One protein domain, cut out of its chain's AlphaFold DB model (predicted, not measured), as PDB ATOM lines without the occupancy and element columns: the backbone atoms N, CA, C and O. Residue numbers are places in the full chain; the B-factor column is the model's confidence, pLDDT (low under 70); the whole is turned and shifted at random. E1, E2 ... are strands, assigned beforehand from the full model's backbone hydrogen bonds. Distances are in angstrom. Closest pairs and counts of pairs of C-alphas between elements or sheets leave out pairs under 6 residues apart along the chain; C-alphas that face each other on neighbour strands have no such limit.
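What this domain is: This is residues 33 to 98 of the 102 residues of an uncharacterized protein of Desulfurellales bacterium (UniProt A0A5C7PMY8). This is a small sandwich: two sheets of three strands, partly face to face, with the strands of one crossed over those of the other at 66 degrees. One sheet is E1, E2, E3 in that order, antiparallel; the other is E4, E6, E5, mixed, and the chain changes from the first to the second at the link from E3 to E4. The printed part has 66 residues with no named helix and six named strands, E1 to E6 along the chain; the class is all strand, though the strands hold 31 residues, under half. The whole is compact, with a radius of gyration of the C-alphas of 10.8 A, and its rounded outline spans 27 by 21 by 18 A.

Where its parts are: Start with the first sheet. Find C-alpha 39 at (185.482, 153.290, 196.484), where E1, residues 39 to 42, begins; it runs 9.4 A. E2, residues 45 to 50, runs 16.1 A, and E3, residues 62 to 67, runs 16.3 A. In the second sheet look for E4, residues 73 to 75, 7.1 A long, and E5, residues 82 to 86, 13.5 A long. E6, residues 91 to 97, is the longest strand by residues and runs 16.4 A, to C-alpha 97 at (189.449, 144.984, 193.979).

How they stand to each other: E1, E2 and E3 form a meander, each strand the antiparallel neighbour of the one before. E1 and E2 are a hairpin at 157 degrees; look for N 40 and O 47, 2.9 A apart and within hydrogen-bond range. E2 and E3 are a hairpin at 164 degrees, with N 48 and O 64 within hydrogen-bond range at 2.9 A. In the other sheet E6 is the inner strand. E5 and E6 are a hairpin, antiparallel at 165 degrees, with N 93 and O 84 within hydrogen-bond range at 2.8 A. E4 and E6 are parallel at 30 degrees, with N 74 and O 95 within hydrogen-bond range at 2.9 A. Between the sheets, the closest C-alphas of E3 and E6 are those of Glu 64 and Leu 92, 7.4 A apart. E2 and E6 are near each other, with 6 pairs of C-alphas within 10 A. Among the pairs that are apart are E1 and E5.

The domain as a whole: The two C-alphas farthest apart are those of Pro 43 and Ala 88, 29.9 A. The printed part, residues 33 to 98, has no cut. The link from E2 to E3 is long, with 11 residues. The mean pLDDT of the printed part is 93.6, and no printed residue is under 70.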
ATOM      1  N   ARG A  33     186.672 149.658 184.530       92.25
ATOM      2  CA  ARG A  33     187.483 150.298 185.560       92.25
ATOM      3  C   ARG A  33     186.664 151.415 186.204       92.25
ATOM      4  O   ARG A  33     186.047 152.206 185.494       92.25
ATOM      5  N   ILE A  34     186.717 151.505 187.526       94.31
ATOM      6  CA  ILE A  34     186.152 152.619 188.293       94.31
ATOM      7  C   ILE A  34     187.264 153.392 188.993       94.31
ATOM      8  O   ILE A  34     188.348 152.860 189.244       94.31
ATOM      9  N   ALA A  35     187.013 154.665 189.292       94.88
ATOM     10  CA  ALA A  35     187.991 155.483 189.987       94.88
ATOM     11  C   ALA A  35     188.151 155.014 191.439       94.88
ATOM     12  O   ALA A  35     187.193 154.602 192.090       94.88
ATOM     13  N   VAL A  36     189.363 155.144 191.985       95.50
ATOM     14  CA  VAL A  36     189.615 154.879 193.412       95.50
ATOM     15  C   VAL A  36     188.749 155.784 194.295       95.50
ATOM     16  O   VAL A  36     188.296 155.358 195.347       95.50
ATOM     17  N   SER A  37     188.444 157.008 193.847       95.75
ATOM     18  CA  SER A  37     187.537 157.930 194.546       95.75
ATOM     19  C   SER A  37     186.095 157.425 194.654       95.75
ATOM     20  O   SER A  37     185.365 157.882 195.530       95.75
ATOM     21  N   SER A  38     185.689 156.491 193.793       96.81
ATOM     22  CA  SER A  38     184.368 155.854 193.805       96.81
ATOM     23  C   SER A  38     184.285 154.711 194.831       96.81
ATOM     24  O   SER A  38     183.226 154.107 195.003       96.81
ATOM     25  N   VAL A  39     185.392 154.386 195.514       97.75
ATOM     26  CA  VAL A  39     185.482 153.290 196.484       97.75
ATOM     27  C   VAL A  39     186.067 153.783 197.802       97.75
ATOM     28  O   VAL A  39     187.219 154.196 197.892       97.75
ATOM     29  N   GLU A  40     185.285 153.667 198.866       97.94
ATOM     30  CA  GLU A  40     185.767 153.843 200.231       97.94
ATOM     31  C   GLU A  40     186.168 152.483 200.813       97.94
ATOM     32  O   GLU A  40     185.400 151.519 200.777       97.94
ATOM     33  N   ILE A  41     187.381 152.402 201.363       97.19
ATOM     34  CA  ILE A  41     187.872 151.219 202.072       97.19
ATOM     35  C   ILE A  41     187.458 151.342 203.537       97.19
ATOM     36  O   ILE A  41     187.934 152.224 204.249       97.19
ATOM     37  N   ALA A  42     186.597 150.440 203.995       96.25
ATOM     38  CA  ALA A  42     186.101 150.397 205.364       96.25
ATOM     39  C   ALA A  42     186.584 149.123 206.089       96.25
ATOM     40  O   ALA A  42     186.965 148.134 205.450       96.25
ATOM     41  N   PRO A  43     186.533 149.082 207.435       95.25
ATOM     42  CA  PRO A  43     186.917 147.886 208.190       95.25
ATOM     43  C   PRO A  43     186.111 146.628 207.830       95.25
ATOM     44  O   PRO A  43     186.624 145.520 207.937       95.25
ATOM     45  N   ALA A  44     184.856 146.790 207.401       94.00
ATOM     46  CA  ALA A  44     183.962 145.679 207.073       94.00
ATOM     47  C   ALA A  44     183.970 145.282 205.584       94.00
ATOM     48  O   ALA A  44     183.385 144.258 205.228       94.00
ATOM     49  N   GLY A  45     184.595 146.076 204.711       97.50
ATOM     50  CA  GLY A  45     184.550 145.872 203.266       97.50
ATOM     51  C   GLY A  45     184.742 147.164 202.481       97.50
ATOM     52  O   GLY A  45     185.279 148.144 202.987       97.50
ATOM     53  N   PHE A  46     184.253 147.173 201.247       98.31
ATOM     54  CA  PHE A  46     184.265 148.347 200.380       98.31
ATOM     55  C   PHE A  46     182.893 149.005 200.336       98.31
ATOM     56  O   PHE A  46     181.887 148.310 200.225       98.31
ATOM     57  N   ILE A  47     182.843 150.333 200.360       98.19
ATOM     58  CA  ILE A  47     181.629 151.088 200.053       98.19
ATOM     59  C   ILE A  47     181.822 151.702 198.671       98.19
ATOM     60  O   ILE A  47     182.656 152.585 198.479       98.19
ATOM     61  N   VAL A  48     181.074 151.195 197.697       97.69
ATOM     62  CA  VAL A  48     181.163 151.607 196.296       97.69
ATOM     63  C   VAL A  48     180.062 152.609 196.013       97.69
ATOM     64  O   VAL A  48     178.890 152.326 196.260       97.69
ATOM     65  N   ARG A  49     180.435 153.766 195.475       97.06
ATOM     66  CA  ARG A  49     179.523 154.832 195.062       97.06
ATOM     67  C   ARG A  49     179.767 155.100 193.597       97.06
ATOM     68  O   ARG A  49     180.873 155.476 193.238       97.06
ATOM     69  N   LEU A  50     178.753 154.875 192.773       94.69
ATOM     70  CA  LEU A  50     178.854 155.097 191.337       94.69
ATOM     71  C   LEU A  50     177.665 155.898 190.845       94.69
ATOM     72  O   LEU A  50     176.528 155.700 191.288       94.69
ATOM     73  N   ASP A  51     177.934 156.764 189.881       92.06
ATOM     74  CA  ASP A  51     176.925 157.412 189.064       92.06
ATOM     75  C   ASP A  51     177.205 157.250 187.560       92.06
ATOM     76  O   ASP A  51     178.155 156.590 187.131       92.06
ATOM     77  N   SER A  52     176.319 157.822 186.744       89.81
ATOM     78  CA  SER A  52     176.370 157.713 185.286       89.81
ATOM     79  C   SER A  52     177.558 158.432 184.638       89.81
ATOM     80  O   SER A  52     177.854 158.164 183.477       89.81
ATOM     81  N   ALA A  53     178.221 159.360 185.336       87.25
ATOM     82  CA  ALA A  53     179.436 160.009 184.847       87.25
ATOM     83  C   ALA A  53     180.683 159.138 185.078       87.25
ATOM     84  O   ALA A  53     181.662 159.267 184.345       87.25
ATOM     85  N   GLU A  54     180.644 158.246 186.069       82.75
ATOM     86  CA  GLU A  54     181.771 157.388 186.454       82.75
ATOM     87  C   GLU A  54     181.737 156.006 185.790       82.75
ATOM     88  O   GLU A  54     182.780 155.369 185.644       82.75
ATOM     89  N   HIS A  55     180.558 155.518 185.387       87.75
ATOM     90  CA  HIS A  55     180.414 154.176 184.828       87.75
ATOM     91  C   HIS A  55     179.316 154.094 183.757       87.75
ATOM     92  O   HIS A  55     178.144 154.354 184.015       87.75
ATOM     93  N   VAL A  56     179.669 153.613 182.559       85.88
ATOM     94  CA  VAL A  56     178.803 153.651 181.358       85.88
ATOM     95  C   VAL A  56     177.491 152.863 181.475       85.88
ATOM     96  O   VAL A  56     176.518 153.173 180.798       85.88
ATOM     97  N   GLN A  57     177.452 151.836 182.326       88.81
ATOM     98  CA  GLN A  57     176.254 151.009 182.561       88.81
ATOM     99  C   GLN A  57     175.356 151.517 183.705       88.81
ATOM    100  O   GLN A  57     174.302 150.932 183.966       88.81
ATOM    101  N   VAL A  58     175.774 152.575 184.405       90.31
ATOM    102  CA  VAL A  58     175.024 153.153 185.522       90.31
ATOM    103  C   VAL A  58     174.108 154.244 184.983       90.31
ATOM    104  O   VAL A  58     174.560 155.201 184.367       90.31
ATOM    105  N   SER A  59     172.805 154.107 185.211       91.38
ATOM    106  CA  SER A  59     171.793 155.098 184.817       91.38
ATOM    107  C   SER A  59     171.234 155.885 186.002       91.38
ATOM    108  O   SER A  59     170.601 156.922 185.818       91.38
ATOM    109  N   ARG A  60     171.483 155.413 187.228       90.25
ATOM    110  CA  ARG A  60     171.135 156.095 188.476       90.25
ATOM    111  C   ARG A  60     172.275 155.970 189.470       90.25
ATOM    112  O   ARG A  60     172.875 154.905 189.580       90.25
ATOM    113  N   ARG A  61     172.517 157.027 190.245       92.38
ATOM    114  CA  ARG A  61     173.467 156.954 191.351       92.38
ATOM    115  C   ARG A  61     173.054 155.857 192.331       92.38
ATOM    116  O   ARG A  61     171.879 155.764 192.699       92.38
ATOM    117  N   PHE A  62     174.023 155.071 192.776       93.75
ATOM    118  CA  PHE A  62     173.826 154.106 193.845       93.75
ATOM    119  C   PHE A  62     175.037 154.048 194.772       93.75
ATOM    120  O   PHE A  62     176.132 154.512 194.449       93.75
ATOM    121  N   GLU A  63     174.794 153.476 195.943       96.25
ATOM    122  CA  GLU A  63     175.803 153.140 196.930       96.25
ATOM    123  C   GLU A  63     175.564 151.701 197.376       96.25
ATOM    124  O   GLU A  63     174.432 151.328 197.691       96.25
ATOM    125  N   GLU A  64     176.612 150.887 197.376       96.38
ATOM    126  CA  GLU A  64     176.536 149.498 197.806       96.38
ATOM    127  C   GLU A  64     177.756 149.144 198.656       96.38
ATOM    128  O   GLU A  64     178.899 149.420 198.290       96.38
ATOM    129  N   THR A  65     177.511 148.514 199.807       97.50
ATOM    130  CA  THR A  65     178.579 147.935 200.625       97.50
ATOM    131  C   THR A  65     178.857 146.510 200.163       97.50
ATOM    132  O   THR A  65     177.956 145.673 200.134       97.50
ATOM    133  N   VAL A  66     180.118 146.221 199.854       97.81
ATOM    134  CA  VAL A  66     180.630 144.896 199.507       97.81
ATOM    135  C   VAL A  66     181.507 144.401 200.662       97.81
ATOM    136  O   VAL A  66     182.672 144.796 200.750       97.81
ATOM    137  N   PRO A  67     180.979 143.547 201.562       97.81
ATOM    138  CA  PRO A  67     181.774 142.957 202.636       97.81
ATOM    139  C   PRO A  67     182.988 142.184 202.112       97.81
ATOM    140  O   PRO A  67     182.909 141.594 201.035       97.81
ATOM    141  N   TYR A  68     184.070 142.090 202.892       97.25
ATOM    142  CA  TYR A  68     185.230 141.265 202.500       97.25
ATOM    143  C   TYR A  68     184.880 139.779 202.321       97.25
ATOM    144  O   TYR A  68     185.438 139.108 201.462       97.25
ATOM    145  N   SER A  69     183.874 139.285 203.048       96.06
ATOM    146  CA  SER A  69     183.329 137.928 202.900       96.06
ATOM    147  C   SER A  69     182.332 137.770 201.743       96.06
ATOM    148  O   SER A  69     181.752 136.698 201.556       96.06
ATOM    149  N   SER A  70     182.067 138.833 200.980       96.19
ATOM    150  CA  SER A  70     181.044 138.824 199.941       96.19
ATOM    151  C   SER A  70     181.446 137.959 198.754       96.19
ATOM    152  O   SER A  70     182.499 138.137 198.145       96.19
ATOM    153  N   HIS A  71     180.516 137.121 198.301       93.62
ATOM    154  CA  HIS A  71     180.648 136.396 197.041       93.62
ATOM    155  C   HIS A  71     180.669 137.316 195.809       93.62
ATOM    156  O   HIS A  71     180.909 136.813 194.714       93.62
ATOM    157  N   LYS A  72     180.420 138.625 195.946       94.50
ATOM    158  CA  LYS A  72     180.585 139.618 194.871       94.50
ATOM    159  C   LYS A  72     182.032 140.108 194.732       94.50
ATOM    160  O   LYS A  72     182.383 140.667 193.696       94.50
ATOM    161  N   LEU A  73     182.870 139.918 195.753       95.38
ATOM    162  CA  LEU A  73     184.234 140.438 195.776       95.38
ATOM    163  C   LEU A  73     185.203 139.500 195.045       95.38
ATOM    164  O   LEU A  73     185.183 138.282 195.234       95.38
ATOM    165  N   ARG A  74     186.044 140.053 194.173       93.88
ATOM    166  CA  ARG A  74     187.031 139.315 193.374       93.88
ATOM    167  C   ARG A  74     188.371 140.037 193.379       93.88
ATOM    168  O   ARG A  74     188.419 141.260 193.459       93.88
ATOM    169  N   LYS A  75     189.466 139.287 193.254       93.44
ATOM    170  CA  LYS A  75     190.808 139.858 193.082       93.44
ATOM    171  C   LYS A  75     190.948 140.412 191.667       93.44
ATOM    172  O   LYS A  75     190.726 139.689 190.698       93.44
ATOM    173  N   SER A  76     191.311 141.685 191.560       92.25
ATOM    174  CA  SER A  76     191.666 142.316 190.293       92.25
ATOM    175  C   SER A  76     193.019 141.811 189.787       92.25
ATOM    176  O   SER A  76     193.918 141.518 190.580       92.25
ATOM    177  N   ARG A  77     193.165 141.693 188.462       89.38
ATOM    178  CA  ARG A  77     194.394 141.203 187.816       89.38
ATOM    179  C   ARG A  77     195.358 142.310 187.411       89.38
ATOM    180  O   ARG A  77     196.546 142.031 187.287       89.38
ATOM    181  N   ASP A  78     194.852 143.518 187.188       90.75
ATOM    182  CA  ASP A  78     195.638 144.674 186.746       90.75
ATOM    183  C   ASP A  78     195.947 145.657 187.885       90.75
ATOM    184  O   ASP A  78     196.652 146.635 187.674       90.75
ATOM    185  N   GLY A  79     195.477 145.366 189.104       92.75
ATOM    186  CA  GLY A  79     195.717 146.212 190.272       92.75
ATOM    187  C   GLY A  79     194.799 147.432 190.345       92.75
ATOM    188  O   GLY A  79     195.034 148.309 191.170       92.75
ATOM    189  N   ASP A  80     193.736 147.473 189.541       94.56
ATOM    190  CA  ASP A  80     192.730 148.529 189.585       94.56
ATOM    191  C   ASP A  80     191.375 148.012 190.078       94.56
ATOM    192  O   ASP A  80     191.112 146.805 190.093       94.56
ATOM    193  N   PHE A  81     190.498 148.931 190.491       95.69
ATOM    194  CA  PHE A  81     189.110 148.593 190.785       95.69
ATOM    195  C   PHE A  81     188.299 148.481 189.496       95.69
ATOM    196  O   PHE A  81     188.346 149.374 188.650       95.69
ATOM    197  N   HIS A  82     187.490 147.426 189.384       94.31
ATOM    198  CA  HIS A  82     186.510 147.280 188.305       94.31
ATOM    199  C   HIS A  82     185.147 146.906 188.863       94.31
ATOM    200  O   HIS A  82     185.041 146.065 189.759       94.31
ATOM    201  N   ALA A  83     184.101 147.501 188.302       93.50
ATOM    202  CA  ALA A  83     182.721 147.182 188.626       93.50
ATOM    203  C   ALA A  83     182.047 146.487 187.443       93.50
ATOM    204  O   ALA A  83     182.268 146.829 186.281       93.50
ATOM    205  N   CYS A  84     181.200 145.508 187.754       92.62
ATOM    206  CA  CYS A  84     180.246 144.952 186.802       92.62
ATOM    207  C   CYS A  84     178.835 145.221 187.316       92.62
ATOM    208  O   CYS A  84     178.506 144.865 188.451       92.62
ATOM    209  N   ILE A  85     178.015 145.866 186.486       91.38
ATOM    210  CA  ILE A  85     176.709 146.399 186.880       91.38
ATOM    211  C   ILE A  85     175.592 145.590 186.235       91.38
ATOM    212  O   ILE A  85     175.591 145.324 185.034       91.38
ATOM    213  N   SER A  86     174.586 145.234 187.029       89.19
ATOM    214  CA  SER A  86     173.342 144.696 186.495       89.19
ATOM    215  C   SER A  86     172.566 145.824 185.826       89.19
ATOM    216  O   SER A  86     172.017 146.677 186.518       89.19
ATOM    217  N   LEU A  87     172.453 145.813 184.495       85.88
ATOM    218  CA  LEU A  87     171.661 146.818 183.771       85.88
ATOM    219  C   LEU A  87     170.198 146.860 184.242       85.88
ATOM    220  O   LEU A  87     169.618 147.938 184.343       85.88
ATOM    221  N   ALA A  88     169.626 145.698 184.572       87.69
ATOM    222  CA  ALA A  88     168.237 145.576 185.007       87.69
ATOM    223  C   ALA A  88     168.006 146.067 186.445       87.69
ATOM    224  O   ALA A  88     166.999 146.718 186.708       87.69
ATOM    225  N   ARG A  89     168.913 145.747 187.380       89.81
ATOM    226  CA  ARG A  89     168.751 146.091 188.809       89.81
ATOM    227  C   ARG A  89     169.435 147.400 189.203       89.81
ATOM    228  O   ARG A  89     169.050 148.021 190.191       89.81
ATOM    229  N   GLN A  90     170.399 147.851 188.400       90.75
ATOM    230  CA  GLN A  90     171.270 148.990 188.696       90.75
ATOM    231  C   GLN A  90     171.984 148.798 190.046       90.75
ATOM    232  O   GLN A  90     171.859 149.615 190.953       90.75
ATOM    233  N   GLU A  91     172.669 147.658 190.166       91.69
ATOM    234  CA  GLU A  91     173.368 147.158 191.362       91.69
ATOM    235  C   GLU A  91     174.667 146.450 190.943       91.69
ATOM    236  O   GLU A  91     174.777 145.997 189.793       91.69
ATOM    237  N   LEU A  92     175.623 146.287 191.867       93.62
ATOM    238  CA  LEU A  92     176.835 145.512 191.596       93.62
ATOM    239  C   LEU A  92     176.506 144.026 191.442       93.62
ATOM    240  O   LEU A  92     175.888 143.398 192.307       93.62
ATOM    241  N   ILE A  93     177.015 143.439 190.363       93.88
ATOM    242  CA  ILE A  93     177.147 141.990 190.221       93.88
ATOM    243  C   ILE A  93     178.423 141.548 190.941       93.88
ATOM    244  O   ILE A  93     178.367 140.696 191.826       93.88
ATOM    245  N   CYS A  94     179.558 142.166 190.597       94.81
ATOM    246  CA  CYS A  94     180.849 141.937 191.236       94.81
ATOM    247  C   CYS A  94     181.667 143.229 191.331       94.81
ATOM    248  O   CYS A  94     181.550 144.117 190.484       94.81
ATOM    249  N   LEU A  95     182.539 143.268 192.338       95.50
ATOM    250  CA  LEU A  95     183.610 144.247 192.490       95.50
ATOM    251  C   LEU A  95     184.944 143.505 192.386       95.50
ATOM    252  O   LEU A  95     185.227 142.623 193.199       95.50
ATOM    253  N   TYR A  96     185.764 143.864 191.402       95.06
ATOM    254  CA  TYR A  96     187.159 143.445 191.348       95.06
ATOM    255  C   TYR A  96     187.990 144.492 192.071       95.06
ATOM    256  O   TYR A  96     188.013 145.645 191.655       95.06
ATOM    257  N   ALA A  97     188.638 144.099 193.160       96.25
ATOM    258  CA  ALA A  97     189.449 144.984 193.979       96.25
ATOM    259  C   ALA A  97     190.935 144.615 193.861       96.25
ATOM    260  O   ALA A  97     191.261 143.424 193.767       96.25
ATOM    261  N   PRO A  98     191.844 145.604 193.890       95.88
ATOM    262  CA  PRO A  98     193.275 145.359 193.840       95.88
ATOM    263  C   PRO A  98     193.730 144.464 194.975       95.88
ATOM    264  O   PRO A  98     194.455 143.516 194.716       95.88
TER     265      PRO A  98